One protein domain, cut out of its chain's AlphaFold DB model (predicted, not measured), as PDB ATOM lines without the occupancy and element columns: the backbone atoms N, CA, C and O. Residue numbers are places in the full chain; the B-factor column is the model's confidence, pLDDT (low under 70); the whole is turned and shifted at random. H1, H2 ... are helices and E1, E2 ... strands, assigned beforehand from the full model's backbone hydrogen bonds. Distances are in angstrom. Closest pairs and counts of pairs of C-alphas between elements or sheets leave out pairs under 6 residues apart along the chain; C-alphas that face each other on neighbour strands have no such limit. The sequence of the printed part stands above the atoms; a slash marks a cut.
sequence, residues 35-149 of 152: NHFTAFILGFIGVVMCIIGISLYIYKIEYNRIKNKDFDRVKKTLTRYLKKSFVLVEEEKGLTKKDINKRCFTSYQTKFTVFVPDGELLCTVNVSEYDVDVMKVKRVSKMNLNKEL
ATOM      1  N   ASN A  35     175.866 199.827 155.651       57.12
ATOM      2  CA  ASN A  35     176.676 198.619 155.586       57.12
ATOM      3  C   ASN A  35     176.590 197.991 154.187       57.12
ATOM      4  O   ASN A  35     175.549 197.469 153.785       57.12
ATOM      5  N   HIS A  36     177.719 197.962 153.471       59.12
ATOM      6  CA  HIS A  36     177.877 197.316 152.156       59.12
ATOM      7  C   HIS A  36     177.376 195.857 152.111       59.12
ATOM      8  O   HIS A  36     176.988 195.356 151.056       59.12
ATOM      9  N   PHE A  37     177.332 195.189 153.266       59.84
ATOM     10  CA  PHE A  37     176.858 193.817 153.432       59.84
ATOM     11  C   PHE A  37     175.359 193.645 153.123       59.84
ATOM     12  O   PHE A  37     174.963 192.680 152.470       59.84
ATOM     13  N   THR A  38     174.514 194.600 153.521       62.12
ATOM     14  CA  THR A  38     173.055 194.500 153.338       62.12
ATOM     15  C   THR A  38     172.647 194.685 151.876       62.12
ATOM     16  O   THR A  38     171.758 193.991 151.381       62.12
ATOM     17  N   ALA A  39     173.339 195.575 151.156       62.16
ATOM     18  CA  ALA A  39     173.146 195.785 149.721       62.16
ATOM     19  C   ALA A  39     173.536 194.541 148.903       62.16
ATOM     20  O   ALA A  39     172.844 194.181 147.949       62.16
ATOM     21  N   PHE A  40     174.601 193.844 149.313       64.69
ATOM     22  CA  PHE A  40     175.050 192.608 148.674       64.69
ATOM     23  C   PHE A  40     174.022 191.474 148.821       64.69
ATOM     24  O   PHE A  40     173.694 190.807 147.841       64.69
ATOM     25  N   ILE A  41     173.446 191.302 150.017       70.88
ATOM     26  CA  ILE A  41     172.412 190.287 150.279       70.88
ATOM     27  C   ILE A  41     171.149 190.555 149.453       70.88
ATOM     28  O   ILE A  41     170.609 189.634 148.840       70.88
ATOM     29  N   LEU A  42     170.687 191.808 149.386       70.19
ATOM     30  CA  LEU A  42     169.518 192.155 148.573       70.19
ATOM     31  C   LEU A  42     169.764 191.956 147.077       70.19
ATOM     32  O   LEU A  42     168.889 191.435 146.383       70.19
ATOM     33  N   GLY A  43     170.951 192.324 146.590       66.50
ATOM     34  CA  GLY A  43     171.360 192.053 145.214       66.50
ATOM     35  C   GLY A  43     171.344 190.554 144.905       66.50
ATOM     36  O   GLY A  43     170.780 190.139 143.895       66.50
ATOM     37  N   PHE A  44     171.876 189.734 145.814       70.25
ATOM     38  CA  PHE A  44     171.886 188.279 145.674       70.25
ATOM     39  C   PHE A  44     170.471 187.688 145.627       70.25
ATOM     40  O   PHE A  44     170.163 186.901 144.732       70.25
ATOM     41  N   ILE A  45     169.576 188.111 146.526       76.38
ATOM     42  CA  ILE A  45     168.172 187.668 146.530       76.38
ATOM     43  C   ILE A  45     167.479 188.047 145.214       76.38
ATOM     44  O   ILE A  45     166.771 187.222 144.635       76.38
ATOM     45  N   GLY A  46     167.710 189.262 144.706       72.12
ATOM     46  CA  GLY A  46     167.165 189.708 143.422       72.12
ATOM     47  C   GLY A  46     167.605 188.821 142.255       72.12
ATOM     48  O   GLY A  46     166.771 188.374 141.467       72.12
ATOM     49  N   VAL A  47     168.897 188.490 142.181       73.44
ATOM     50  CA  VAL A  47     169.442 187.595 141.148       73.44
ATOM     51  C   VAL A  47     168.835 186.193 141.248       73.44
ATOM     52  O   VAL A  47     168.398 185.641 140.237       73.44
ATOM     53  N   VAL A  48     168.738 185.633 142.458       73.31
ATOM     54  CA  VAL A  48     168.138 184.307 142.683       73.31
ATOM     55  C   VAL A  48     166.673 184.280 142.235       73.31
ATOM     56  O   VAL A  48     166.261 183.356 141.533       73.31
ATOM     57  N   MET A  49     165.894 185.315 142.561       73.94
ATOM     58  CA  MET A  49     164.491 185.409 142.146       73.94
ATOM     59  C   MET A  49     164.334 185.515 140.623       73.94
ATOM     60  O   MET A  49     163.450 184.869 140.058       73.94
ATOM     61  N   CYS A  50     165.217 186.249 139.941       72.81
ATOM     62  CA  CYS A  50     165.239 186.309 138.476       72.81
ATOM     63  C   CYS A  50     165.518 184.934 137.847       72.81
ATOM     64  O   CYS A  50     164.809 184.526 136.926       72.81
ATOM     65  N   ILE A  51     166.498 184.189 138.370       70.62
ATOM     66  CA  ILE A  51     166.836 182.841 137.877       70.62
ATOM     67  C   ILE A  51     165.650 181.882 138.050       70.62
ATOM     68  O   ILE A  51     165.317 181.128 137.129       70.62
ATOM     69  N   ILE A  52     164.971 181.937 139.201       74.88
ATOM     70  CA  ILE A  52     163.782 181.117 139.471       74.88
ATOM     71  C   ILE A  52     162.651 181.483 138.504       74.88
ATOM     72  O   ILE A  52     162.025 180.594 137.926       74.88
ATOM     73  N   GLY A  53     162.415 182.779 138.277       74.06
ATOM     74  CA  GLY A  53     161.397 183.266 137.346       74.06
ATOM     75  C   GLY A  53     161.616 182.773 135.912       74.06
ATOM     76  O   GLY A  53     160.697 182.226 135.302       74.06
ATOM     77  N   ILE A  54     162.845 182.888 135.399       74.00
ATOM     78  CA  ILE A  54     163.214 182.409 134.055       74.00
ATOM     79  C   ILE A  54     163.033 180.888 133.954       74.00
ATOM     80  O   ILE A  54     162.464 180.388 132.983       74.00
ATOM     81  N   SER A  55     163.450 180.149 134.984       69.56
ATOM     82  CA  SER A  55     163.316 178.688 135.029       69.56
ATOM     83  C   SER A  55     161.850 178.244 134.978       69.56
ATOM     84  O   SER A  55     161.496 177.331 134.231       69.56
ATOM     85  N   LEU A  56     160.974 178.917 135.732       74.69
ATOM     86  CA  LEU A  56     159.533 178.648 135.720       74.69
ATOM     87  C   LEU A  56     158.891 178.994 134.372       74.69
ATOM     88  O   LEU A  56     157.999 178.277 133.916       74.69
ATOM     89  N   TYR A  57     159.352 180.061 133.720       73.81
ATOM     90  CA  TYR A  57     158.874 180.458 132.399       73.81
ATOM     91  C   TYR A  57     159.204 179.410 131.326       73.81
ATOM     92  O   TYR A  57     158.305 178.963 130.611       73.81
ATOM     93  N   ILE A  58     160.461 178.955 131.266       72.94
ATOM     94  CA  ILE A  58     160.897 177.901 130.332       72.94
ATOM     95  C   ILE A  58     160.108 176.612 130.583       72.94
ATOM     96  O   ILE A  58     159.585 176.006 129.648       72.94
ATOM     97  N   TYR A  59     159.941 176.233 131.853       71.38
ATOM     98  CA  TYR A  59     159.155 175.062 132.229       71.38
ATOM     99  C   TYR A  59     157.700 175.153 131.740       71.38
ATOM    100  O   TYR A  59     157.148 174.176 131.234       71.38
ATOM    101  N   LYS A  60     157.073 176.332 131.844       75.06
ATOM    102  CA  LYS A  60     155.698 176.554 131.375       75.06
ATOM    103  C   LYS A  60     155.576 176.439 129.855       75.06
ATOM    104  O   LYS A  60     154.594 175.872 129.373       75.06
ATOM    105  N   ILE A  61     156.547 176.963 129.105       76.12
ATOM    106  CA  ILE A  61     156.581 176.836 127.640       76.12
ATOM    107  C   ILE A  61     156.625 175.363 127.245       76.12
ATOM    108  O   ILE A  61     155.805 174.910 126.446       76.12
ATOM    109  N   GLU A  62     157.546 174.616 127.842       74.06
ATOM    110  CA  GLU A  62     157.763 173.218 127.495       74.06
ATOM    111  C   GLU A  62     156.577 172.337 127.913       74.06
ATOM    112  O   GLU A  62     156.137 171.474 127.153       74.06
ATOM    113  N   TYR A  63     155.962 172.634 129.061       74.19
ATOM    114  CA  TYR A  63     154.712 172.002 129.475       74.19
ATOM    115  C   TYR A  63     153.585 172.218 128.458       74.19
ATOM    116  O   TYR A  63     152.916 171.262 128.064       74.19
ATOM    117  N   ASN A  64     153.384 173.457 128.001       75.56
ATOM    118  CA  ASN A  64     152.367 173.758 126.993       75.56
ATOM    119  C   ASN A  64     152.670 173.082 125.649       75.56
ATOM    120  O   ASN A  64     151.741 172.629 124.976       75.56
ATOM    121  N   ARG A  65     153.951 172.985 125.263       77.19
ATOM    122  CA  ARG A  65     154.370 172.270 124.052       77.19
ATOM    123  C   ARG A  65     153.974 170.796 124.125       77.19
ATOM    124  O   ARG A  65     153.296 170.314 123.221       77.19
ATOM    125  N   ILE A  66     154.333 170.114 125.212       76.31
ATOM    126  CA  ILE A  66     154.037 168.687 125.406       76.31
ATOM    127  C   ILE A  66     152.521 168.455 125.474       76.31
ATOM    128  O   ILE A  66     151.989 167.587 124.784       76.31
ATOM    129  N   LYS A  67     151.806 169.259 126.268       73.31
ATOM    130  CA  LYS A  67     150.375 169.053 126.526       73.31
ATOM    131  C   LYS A  67     149.497 169.268 125.298       73.31
ATOM    132  O   LYS A  67     148.550 168.518 125.110       73.31
ATOM    133  N   ASN A  68     149.790 170.283 124.488       77.56
ATOM    134  CA  ASN A  68     148.934 170.631 123.357       77.56
ATOM    135  C   ASN A  68     149.517 170.094 122.046       77.56
ATOM    136  O   ASN A  68     148.893 169.292 121.361       77.56
ATOM    137  N   LYS A  69     150.750 170.492 121.703       80.44
ATOM    138  CA  LYS A  69     151.330 170.212 120.381       80.44
ATOM    139  C   LYS A  69     151.722 168.746 120.217       80.44
ATOM    140  O   LYS A  69     151.486 168.172 119.154       80.44
ATOM    141  N   ASP A  70     152.347 168.141 121.223       78.19
ATOM    142  CA  ASP A  70     152.789 166.745 121.116       78.19
ATOM    143  C   ASP A  70     151.608 165.783 121.253       78.19
ATOM    144  O   ASP A  70     151.491 164.845 120.464       78.19
ATOM    145  N   PHE A  71     150.683 166.054 122.177       79.06
ATOM    146  CA  PHE A  71     149.489 165.232 122.361       79.06
ATOM    147  C   PHE A  71     148.589 165.201 121.115       79.06
ATOM    148  O   PHE A  71     148.176 164.122 120.686       79.06
ATOM    149  N   ASP A  72     148.352 166.348 120.469       82.62
ATOM    150  CA  ASP A  72     147.568 166.400 119.228       82.62
ATOM    151  C   ASP A  72     148.223 165.589 118.103       82.62
ATOM    152  O   ASP A  72     147.545 164.867 117.359       82.62
ATOM    153  N   ARG A  73     149.558 165.656 117.997       82.94
ATOM    154  CA  ARG A  73     150.324 164.853 117.034       82.94
ATOM    155  C   ARG A  73     150.186 163.362 117.324       82.94
ATOM    156  O   ARG A  73     149.867 162.603 116.411       82.94
ATOM    157  N   VAL A  74     150.340 162.956 118.582       84.25
ATOM    158  CA  VAL A  74     150.166 161.563 119.009       84.25
ATOM    159  C   VAL A  74     148.762 161.054 118.703       84.25
ATOM    160  O   VAL A  74     148.618 159.989 118.100       84.25
ATOM    161  N   LYS A  75     147.723 161.822 119.040       82.69
ATOM    162  CA  LYS A  75     146.330 161.464 118.757       82.69
ATOM    163  C   LYS A  75     146.100 161.269 117.258       82.69
ATOM    164  O   LYS A  75     145.503 160.269 116.850       82.69
ATOM    165  N   LYS A  76     146.613 162.181 116.427       85.56
ATOM    166  CA  LYS A  76     146.510 162.101 114.962       85.56
ATOM    167  C   LYS A  76     147.226 160.869 114.402       85.56
ATOM    168  O   LYS A  76     146.648 160.159 113.577       85.56
ATOM    169  N   THR A  77     148.445 160.587 114.863       86.00
ATOM    170  CA  THR A  77     149.216 159.409 114.440       86.00
ATOM    171  C   THR A  77     148.533 158.111 114.864       86.00
ATOM    172  O   THR A  77     148.353 157.228 114.028       86.00
ATOM    173  N   LEU A  78     148.063 158.008 116.110       82.75
ATOM    174  CA  LEU A  78     147.349 156.826 116.609       82.75
ATOM    175  C   LEU A  78     146.042 156.573 115.854       82.75
ATOM    176  O   LEU A  78     145.752 155.434 115.496       82.75
ATOM    177  N   THR A  79     145.279 157.628 115.560       82.81
ATOM    178  CA  THR A  79     144.024 157.516 114.799       82.81
ATOM    179  C   THR A  79     144.290 156.983 113.392       82.81
ATOM    180  O   THR A  79     143.611 156.065 112.928       82.81
ATOM    181  N   ARG A  80     145.333 157.502 112.730       85.00
ATOM    182  CA  ARG A  80     145.754 157.038 111.403       85.00
ATOM    183  C   ARG A  80     146.265 155.596 111.434       85.00
ATOM    184  O   ARG A  80     145.904 154.817 110.557       85.00
ATOM    185  N   TYR A  81     147.069 155.242 112.435       83.38
ATOM    186  CA  TYR A  81     147.650 153.908 112.587       83.38
ATOM    187  C   TYR A  81     146.578 152.839 112.824       83.38
ATOM    188  O   TYR A  81     146.585 151.793 112.181       83.38
ATOM    189  N   LEU A  82     145.611 153.120 113.703       78.88
ATOM    190  CA  LEU A  82     144.539 152.183 114.035       78.88
ATOM    191  C   LEU A  82     143.455 152.098 112.948       78.88
ATOM    192  O   LEU A  82     142.646 151.174 112.988       78.88
ATOM    193  N   LYS A  83     143.428 153.034 111.984       80.06
ATOM    194  CA  LYS A  83     142.406 153.143 110.921       80.06
ATOM    195  C   LYS A  83     140.966 153.080 111.456       80.06
ATOM    196  O   LYS A  83     140.074 152.559 110.790       80.06
ATOM    197  N   LYS A  84     140.735 153.588 112.669       70.12
ATOM    198  CA  LYS A  84     139.418 153.573 113.315       70.12
ATOM    199  C   LYS A  84     138.813 154.962 113.367       70.12
ATOM    200  O   LYS A  84     139.488 155.927 113.709       70.12
ATOM    201  N   SER A  85     137.518 155.027 113.077       59.38
ATOM    202  CA  SER A  85     136.728 156.262 113.067       59.38
ATOM    203  C   SER A  85     136.535 156.856 114.464       59.38
ATOM    204  O   SER A  85     136.322 158.056 114.593       59.38
ATOM    205  N   PHE A  86     136.626 156.026 115.510       59.84
ATOM    206  CA  PHE A  86     136.485 156.443 116.902       59.84
ATOM    207  C   PHE A  86     137.676 155.934 117.719       59.84
ATOM    208  O   PHE A  86     137.837 154.729 117.920       59.84
ATOM    209  N   VAL A  87     138.536 156.861 118.137       68.00
ATOM    210  CA  VAL A  87     139.718 156.600 118.963       68.00
ATOM    211  C   VAL A  87     139.731 157.634 120.077       68.00
ATOM    212  O   VAL A  87     139.906 158.828 119.823       68.00
ATOM    213  N   LEU A  88     139.529 157.178 121.309       69.44
ATOM    214  CA  LEU A  88     139.564 158.035 122.484       69.44
ATOM    215  C   LEU A  88     140.886 157.776 123.202       69.44
ATOM    216  O   LEU A  88     141.090 156.727 123.801       69.44
ATOM    217  N   VAL A  89     141.827 158.706 123.055       73.69
ATOM    218  CA  VAL A  89     143.118 158.648 123.747       73.69
ATOM    219  C   VAL A  89     142.924 159.289 125.109       73.69
ATOM    220  O   VAL A  89     142.456 160.427 125.180       73.69
ATOM    221  N   GLU A  90     143.251 158.564 126.173       69.50
ATOM    222  CA  GLU A  90     143.201 159.121 127.517       69.50
ATOM    223  C   GLU A  90     144.211 160.270 127.613       69.50
ATOM    224  O   GLU A  90     145.402 160.094 127.342       69.50
ATOM    225  N   GLU A  91     143.727 161.474 127.936       63.88
ATOM    226  CA  GLU A  91     144.616 162.588 128.253       63.88
ATOM    227  C   GLU A  91     145.489 162.178 129.438       63.88
ATOM    228  O   GLU A  91     144.974 161.724 130.461       63.88
ATOM    229  N   GLU A  92     146.805 162.355 129.317       61.03
ATOM    230  CA  GLU A  92     147.729 162.126 130.425       61.03
ATOM    231  C   GLU A  92     147.399 163.092 131.571       61.03
ATOM    232  O   GLU A  92     147.839 164.246 131.617       61.03
ATOM    233  N   LYS A  93     146.586 162.629 132.517       55.59
ATOM    234  CA  LYS A  93     146.287 163.358 133.745       55.59
ATOM    235  C   LYS A  93     147.458 163.178 134.706       55.59
ATOM    236  O   LYS A  93     147.839 162.060 135.029       55.59
ATOM    237  N   GLY A  94     148.013 164.292 135.181       55.47
ATOM    238  CA  GLY A  94     149.017 164.278 136.249       55.47
ATOM    239  C   GLY A  94     150.461 164.033 135.803       55.47
ATOM    240  O   GLY A  94     151.197 163.366 136.525       55.47
ATOM    241  N   LEU A  95     150.900 164.591 134.664       60.97
ATOM    242  CA  LEU A  95     152.334 164.627 134.339       60.97
ATOM    243  C   LEU A  95     153.124 165.250 135.498       60.97
ATOM    244  O   LEU A  95     152.920 166.417 135.846       60.97
ATOM    245  N   THR A  96     154.051 164.491 136.083       61.66
ATOM    246  CA  THR A  96     154.901 165.025 137.149       61.66
ATOM    247  C   THR A  96     156.009 165.908 136.570       61.66
ATOM    248  O   THR A  96     156.407 165.771 135.411       61.66
ATOM    249  N   LYS A  97     156.586 166.796 137.396       60.19
ATOM    250  CA  LYS A  97     157.770 167.597 137.015       60.19
ATOM    251  C   LYS A  97     158.912 166.733 136.469       60.19
ATOM    252  O   LYS A  97     159.605 167.144 135.543       60.19
ATOM    253  N   LYS A  98     159.077 165.527 137.017       64.31
ATOM    254  CA  LYS A  98     160.088 164.555 136.590       64.31
ATOM    255  C   LYS A  98     159.794 163.999 135.197       64.31
ATOM    256  O   LYS A  98     160.725 163.830 134.415       64.31
ATOM    257  N   ASP A  99     158.525 163.751 134.885       66.19
ATOM    258  CA  ASP A  99     158.114 163.260 133.570       66.19
ATOM    259  C   ASP A  99     158.294 164.335 132.507       66.19
ATOM    260  O   ASP A  99     158.831 164.048 131.448       66.19
ATOM    261  N   ILE A 100     157.947 165.586 132.811       66.69
ATOM    262  CA  ILE A 100     158.165 166.712 131.894       66.69
ATOM    263  C   ILE A 100     159.659 166.908 131.638       66.69
ATOM    264  O   ILE A 100     160.060 166.929 130.482       66.69
ATOM    265  N   ASN A 101     160.503 166.909 132.676       63.66
ATOM    266  CA  ASN A 101     161.957 167.003 132.495       63.66
ATOM    267  C   ASN A 101     162.536 165.858 131.654       63.66
ATOM    268  O   ASN A 101     163.450 166.083 130.868       63.66
ATOM    269  N   LYS A 102     162.008 164.634 131.782       66.62
ATOM    270  CA  LYS A 102     162.390 163.502 130.922       66.62
ATOM    271  C   LYS A 102     161.930 163.653 129.469       66.62
ATOM    272  O   LYS A 102     162.454 162.963 128.604       66.62
ATOM    273  N   ARG A 103     160.955 164.518 129.206       66.88
ATOM    274  CA  ARG A 103     160.379 164.782 127.880       66.88
ATOM    275  C   ARG A 103     160.888 166.076 127.245       66.88
ATOM    276  O   ARG A 103     160.672 166.282 126.060       66.88
ATOM    277  N   CYS A 104     161.614 166.896 128.009       60.28
ATOM    278  CA  CYS A 104     162.408 168.013 127.495       60.28
ATOM    279  C   CYS A 104     163.589 167.554 126.617       60.28
ATOM    280  O   CYS A 104     164.250 168.383 125.996       60.28
ATOM    281  N   PHE A 105     163.897 166.253 126.585       59.69
ATOM    282  CA  PHE A 105     164.885 165.685 125.671       59.69
ATOM    283  C   PHE A 105     164.292 165.555 124.260       59.69
ATOM    284  O   PHE A 105     163.095 165.330 124.098       59.69
ATOM    285  N   THR A 106     165.137 165.668 123.231       64.25
ATOM    286  CA  THR A 106     164.778 165.658 121.794       64.25
ATOM    287  C   THR A 106     163.919 164.471 121.349       64.25
ATOM    288  O   THR A 106     163.238 164.556 120.325       64.25
ATOM    289  N   SER A 107     163.923 163.375 122.110       74.44
ATOM    290  CA  SER A 107     162.956 162.288 121.972       74.44
ATOM    291  C   SER A 107     162.605 161.677 123.327       74.44
ATOM    292  O   SER A 107     163.450 161.595 124.222       74.44
ATOM    293  N   TYR A 108     161.357 161.237 123.475       78.00
ATOM    294  CA  TYR A 108     160.884 160.530 124.654       78.00
ATOM    295  C   TYR A 108     159.882 159.438 124.301       78.00
ATOM    296  O   TYR A 108     159.022 159.586 123.435       78.00
ATOM    297  N   GLN A 109     159.942 158.348 125.059       81.31
ATOM    298  CA  GLN A 109     158.980 157.264 124.964       81.31
ATOM    299  C   GLN A 109     157.911 157.423 126.044       81.31
ATOM    300  O   GLN A 109     158.222 157.599 127.223       81.31
ATOM    301  N   THR A 110     156.645 157.318 125.652       80.44
ATOM    302  CA  THR A 110     155.517 157.330 126.585       80.44
ATOM    303  C   THR A 110     154.487 156.259 126.224       80.44
ATOM    304  O   THR A 110     154.493 155.693 125.128       80.44
ATOM    305  N   LYS A 111     153.629 155.924 127.186       82.06
ATOM    306  CA  LYS A 111     152.562 154.937 127.042       82.06
ATOM    307  C   LYS A 111     151.226 155.645 127.177       82.06
ATOM    308  O   LYS A 111     150.975 156.276 128.195       82.06
ATOM    309  N   PHE A 112     150.376 155.479 126.176       81.69
ATOM    310  CA  PHE A 112     149.021 155.999 126.163       81.69
ATOM    311  C   PHE A 112     148.021 154.856 126.213       81.69
ATOM    312  O   PHE A 112     148.136 153.879 125.465       81.69
ATOM    313  N   THR A 113     147.017 155.016 127.064       81.50
ATOM    314  CA  THR A 113     145.811 154.198 127.028       81.50
ATOM    315  C   THR A 113     144.890 154.750 125.945       81.50
ATOM    316  O   THR A 113     144.599 155.947 125.890       81.50
ATOM    317  N   VAL A 114     144.479 153.883 125.029       81.00
ATOM    318  CA  VAL A 114     143.672 154.217 123.863       81.00
ATOM    319  C   VAL A 114     142.441 153.326 123.857       81.00
ATOM    320  O   VAL A 114     142.538 152.107 123.724       81.00
ATOM    321  N   PHE A 115     141.273 153.943 123.950       77.62
ATOM    322  CA  PHE A 115     139.991 153.262 123.877       77.62
ATOM    323  C   PHE A 115     139.500 153.229 122.432       77.62
ATOM    324  O   PHE A 115     139.410 154.256 121.750       77.62
ATOM    325  N   VAL A 116     139.187 152.026 121.961       79.19
ATOM    326  CA  VAL A 116     138.599 151.768 120.646       79.19
ATOM    327  C   VAL A 116     137.310 150.957 120.798       79.19
ATOM    328  O   VAL A 116     137.118 150.309 121.823       79.19
ATOM    329  N   PRO A 117     136.448 150.900 119.763       71.44
ATOM    330  CA  PRO A 117     135.208 150.120 119.807       71.44
ATOM    331  C   PRO A 117     135.354 148.637 120.195       71.44
ATOM    332  O   PRO A 117     134.406 148.026 120.682       71.44
ATOM    333  N   ASP A 118     136.549 148.067 120.008       74.50
ATOM    334  CA  ASP A 118     136.842 146.652 120.284       74.50
ATOM    335  C   ASP A 118     137.510 146.436 121.661       74.50
ATOM    336  O   ASP A 118     137.989 145.333 121.955       74.50
ATOM    337  N   GLY A 119     137.615 147.485 122.482       78.06
ATOM    338  CA  GLY A 119     138.232 147.453 123.808       78.06
ATOM    339  C   GLY A 119     139.397 148.416 123.993       78.06
ATOM    340  O   GLY A 119     139.580 149.378 123.250       78.06
ATOM    341  N   GLU A 120     140.189 148.152 125.023       83.38
ATOM    342  CA  GLU A 120     141.272 149.024 125.461       83.38
ATOM    343  C   GLU A 120     142.626 148.555 124.922       83.38
ATOM    344  O   GLU A 120     142.990 147.371 124.981       83.38
ATOM    345  N   LEU A 121     143.395 149.505 124.401       84.00
ATOM    346  CA  LEU A 121     144.739 149.311 123.884       84.00
ATOM    347  C   LEU A 121     145.723 150.147 124.700       84.00
ATOM    348  O   LEU A 121     145.518 151.332 124.921       84.00
ATOM    349  N   LEU A 122     146.842 149.545 125.076       85.50
ATOM    350  CA  LEU A 122     148.005 150.243 125.596       85.50
ATOM    351  C   LEU A 122     149.007 150.426 124.458       85.50
ATOM    352  O   LEU A 122     149.629 149.464 123.993       85.50
ATOM    353  N   CYS A 123     149.166 151.668 124.018       81.81
ATOM    354  CA  CYS A 123     150.047 152.050 122.928       81.81
ATOM    355  C   CYS A 123     151.317 152.689 123.488       81.81
ATOM    356  O   CYS A 123     151.266 153.682 124.204       81.81
ATOM    357  N   THR A 124     152.473 152.127 123.155       85.88
ATOM    358  CA  THR A 124     153.773 152.738 123.433       85.88
ATOM    359  C   THR A 124     154.195 153.542 122.214       85.88
ATOM    360  O   THR A 124     154.312 152.983 121.122       85.88
ATOM    361  N   VAL A 125     154.408 154.837 122.410       85.38
ATOM    362  CA  VAL A 125     154.696 155.807 121.356       85.38
ATOM    363  C   VAL A 125     156.029 156.476 121.665       85.38
ATOM    364  O   VAL A 125     156.286 156.853 122.810       85.38
ATOM    365  N   ASN A 126     156.880 156.598 120.654       86.19
ATOM    366  CA  ASN A 126     158.083 157.410 120.720       86.19
ATOM    367  C   ASN A 126     157.785 158.764 120.076       86.19
ATOM    368  O   ASN A 126     157.368 158.828 118.921       86.19
ATOM    369  N   VAL A 127     157.960 159.839 120.832       82.50
ATOM    370  CA  VAL A 127     157.709 161.207 120.390       82.50
ATOM    371  C   VAL A 127     159.051 161.903 120.271       82.50
ATOM    372  O   VAL A 127     159.791 162.003 121.245       82.50
ATOM    373  N   SER A 128     159.364 162.386 119.078       80.81
ATOM    374  CA  SER A 128     160.505 163.259 118.820       80.81
ATOM    375  C   SER A 128     160.024 164.648 118.414       80.81
ATOM    376  O   SER A 128     158.834 164.873 118.177       80.81
ATOM    377  N   GLU A 129     160.949 165.599 118.312       72.56
ATOM    378  CA  GLU A 129     160.622 166.946 117.842       72.56
ATOM    379  C   GLU A 129     159.957 166.938 116.453       72.56
ATOM    380  O   GLU A 129     158.995 167.682 116.223       72.56
ATOM    381  N   TYR A 130     160.420 166.057 115.561       77.25
ATOM    382  CA  TYR A 130     160.013 166.012 114.156       77.25
ATOM    383  C   TYR A 130     158.929 164.979 113.864       77.25
ATOM    384  O   TYR A 130     158.064 165.236 113.027       77.25
ATOM    385  N   ASP A 131     158.943 163.846 114.563       80.25
ATOM    386  CA  ASP A 131     158.085 162.709 114.236       80.25
ATOM    387  C   ASP A 131     157.552 161.964 115.466       80.25
ATOM    388  O   ASP A 131     158.120 162.032 116.560       80.25
ATOM    389  N   VAL A 132     156.451 161.244 115.267       83.81
ATOM    390  CA  VAL A 132     155.792 160.411 116.273       83.81
ATOM    391  C   VAL A 132     155.651 158.999 115.726       83.81
ATOM    392  O   VAL A 132     154.905 158.785 114.772       83.81
ATOM    393  N   ASP A 133     156.291 158.035 116.381       85.19
ATOM    394  CA  ASP A 133     156.295 156.637 115.955       85.19
ATOM    395  C   ASP A 133     155.587 155.718 116.965       85.19
ATOM    396  O   ASP A 133     155.760 155.828 118.183       85.19
ATOM    397  N   VAL A 134     154.773 154.789 116.459       85.06
ATOM    398  CA  VAL A 134     154.017 153.829 117.273       85.06
ATOM    399  C   VAL A 134     154.827 152.544 117.386       85.06
ATOM    400  O   VAL A 134     154.780 151.679 116.517       85.06
ATOM    401  N   MET A 135     155.539 152.386 118.498       87.00
ATOM    402  CA  MET A 135     156.446 151.252 118.683       87.00
ATOM    403  C   MET A 135     155.720 149.943 118.986       87.00
ATOM    404  O   MET A 135     156.107 148.876 118.511       87.00
ATOM    405  N   LYS A 136     154.711 149.987 119.863       85.81
ATOM    406  CA  LYS A 136     154.043 148.770 120.339       85.81
ATOM    407  C   LYS A 136     152.596 149.035 120.698       85.81
ATOM    408  O   LYS A 136     152.306 149.958 121.449       85.81
ATOM    409  N   VAL A 137     151.711 148.156 120.248       84.56
ATOM    410  CA  VAL A 137     150.299 148.149 120.636       84.56
ATOM    411  C   VAL A 137     150.015 146.847 121.374       84.56
ATOM    412  O   VAL A 137     150.226 145.761 120.834       84.56
ATOM    413  N   LYS A 138     149.566 146.939 122.626       86.00
ATOM    414  CA  LYS A 138     149.147 145.786 123.430       86.00
ATOM    415  C   LYS A 138     147.667 145.926 123.756       86.00
ATOM    416  O   LYS A 138     147.262 146.939 124.306       86.00
ATOM    417  N   ARG A 139     146.862 144.906 123.466       82.69
ATOM    418  CA  ARG A 139     145.461 144.881 123.904       82.69
ATOM    419  C   ARG A 139     145.406 144.580 125.404       82.69
ATOM    420  O   ARG A 139     146.000 143.597 125.843       82.69
ATOM    421  N   VAL A 140     144.749 145.452 126.163       82.81
ATOM    422  CA  VAL A 140     144.584 145.338 127.622       82.81
ATOM    423  C   VAL A 140     143.258 144.667 127.940       82.81
ATOM    424  O   VAL A 140     143.223 143.723 128.721       82.81
ATOM    425  N   SER A 141     142.187 145.088 127.265       76.31
ATOM    426  CA  SER A 141     140.857 144.512 127.426       76.31
ATOM    427  C   SER A 141     140.191 144.297 126.069       76.31
ATOM    428  O   SER A 141     140.505 144.959 125.074       76.31
ATOM    429  N   LYS A 142     139.287 143.317 126.009       77.31
ATOM    430  CA  LYS A 142     138.419 143.084 124.856       77.31
ATOM    431  C   LYS A 142     137.018 143.500 125.274       77.31
ATOM    432  O   LYS A 142     136.442 142.877 126.157       77.31
ATOM    433  N   MET A 143     136.493 144.531 124.633       67.12
ATOM    434  CA  MET A 143     135.139 145.029 124.856       67.12
ATOM    435  C   MET A 143     134.414 144.958 123.519       67.12
ATOM    436  O   MET A 143     135.014 145.191 122.474       67.12
ATOM    437  N   ASN A 144     133.145 144.575 123.523       65.00
ATOM    438  CA  ASN A 144     132.335 144.619 122.315       65.00
ATOM    439  C   ASN A 144     131.245 145.653 122.548       65.00
ATOM    440  O   ASN A 144     130.197 145.324 123.096       65.00
ATOM    441  N   LEU A 145     131.518 146.895 122.145       60.59
ATOM    442  CA  LEU A 145     130.600 148.018 122.340       60.59
ATOM    443  C   LEU A 145     129.212 147.746 121.744       60.59
ATOM    444  O   LEU A 145     128.222 148.167 122.326       60.59
ATOM    445  N   ASN A 146     129.110 146.961 120.664       60.34
ATOM    446  CA  ASN A 146     127.812 146.568 120.109       60.34
ATOM    447  C   ASN A 146     127.042 145.628 121.048       60.34
ATOM    448  O   ASN A 146     125.823 145.684 121.114       60.34
ATOM    449  N   LYS A 147     127.738 144.763 121.787       60.97
ATOM    450  CA  LYS A 147     127.098 143.900 122.784       60.97
ATOM    451  C   LYS A 147     126.703 144.664 124.042       60.97
ATOM    452  O   LYS A 147     125.767 144.241 124.689       60.97
ATOM    453  N   GLU A 148     127.388 145.745 124.399       58.75
ATOM    454  CA  GLU A 148     127.033 146.533 125.589       58.75
ATOM    455  C   GLU A 148     125.976 147.608 125.308       58.75
ATOM    456  O   GLU A 148     125.117 147.839 126.150       58.75
ATOM    457  N   LEU A 149     125.988 148.229 124.123       56.69
ATOM    458  CA  LEU A 149     125.006 149.253 123.740       56.69
ATOM    459  C   LEU A 149     123.662 148.672 123.280       56.69
ATOM    460  O   LEU A 149     122.650 149.350 123.411       56.69
TER     461      LEU A 149
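This is residues 35 to 149 of the 152 residues of an uncharacterized protein of Bacillus thuringiensis Bt407 (UniProt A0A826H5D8). A small, strongly twisted sheet of three strands wraps round the last part of one very long helix, H1, whose residues 36 to 58 stick out from the body with Asn 35 as a long arm. The short helix H2 packs on H1 and the sheet where the arm leaves the body, and the short H3 lies beyond the opposite end of the sheet. The printed part has 115 residues, with three named helices and three named strands along the chain as H1, H2, E1, E2, E3, H3; the sheet order is E1, E2, E3, antiparallel throughout, and the class is mixed, helices and strands. The whole is extended, with a radius of gyration of the C-alphas of 21.1 A and spans of 80 by 30 by 19 A, the arm making much of the length.

Begin with the sheet: find C-alpha 107 at (162.956, 162.288, 121.972), where E1 starts its run of residues 107 to 116, 26.6 A long. E2 returns over residues 119 to 128, 27.8 A, and E3 takes residues 132 to 139, 20.2 A, and bends by 56 degrees at residue 135. Then find C-alpha 36 at (177.877, 197.316, 152.156); from there H1 runs through residues 36 to 82, 67.8 A. H2 is residues 97 to 103, and H3 is residues 145 to 149, ending at C-alpha 149 at (125.006, 149.253, 123.740).

The strands form a meander, each the antiparallel neighbour of the one before. In the hairpin E1 and E2, at 159 degrees, look at N 112 and O 123, 2.8 A apart and within hydrogen-bond range; in the hairpin E2 and E3, at 157 degrees, N 124 and O 136 are also 2.8 A apart. The sheet curls round H1 at residues 66 to 82; the closest C-alphas of H1 and E3 are those of Val 74 and Val 132, 6.4 A. H1 and H2 make two layers with the sheet, helices on one face of it. H2 touches H1 along residues 62 to 66 alone, closest at the C-alphas of Tyr 63 and Ile 100, 6.8 A, at a steep tilt of 57 degrees, the same way. H3 is not on the sheet and is apart from H1. In H2 and H3 every O i to N i+4 pair is within hydrogen-bond range; in H1, 41 of 43 are.

The C-alphas farthest apart are those of Asn 35 and Lys 147, 80.8 A. Without residues 35 to 58, which stand free, the body spans 46 by 24 by 19 A. The printed part has no cut; the link from H1 to H2 is long, 14 residues, and there residues 88 to 89 pair antiparallel with residues 114 to 115 of E1. The mean pLDDT of the printed part is 73.7, and values under 70 include residues 90 to 106 and 143 to 149.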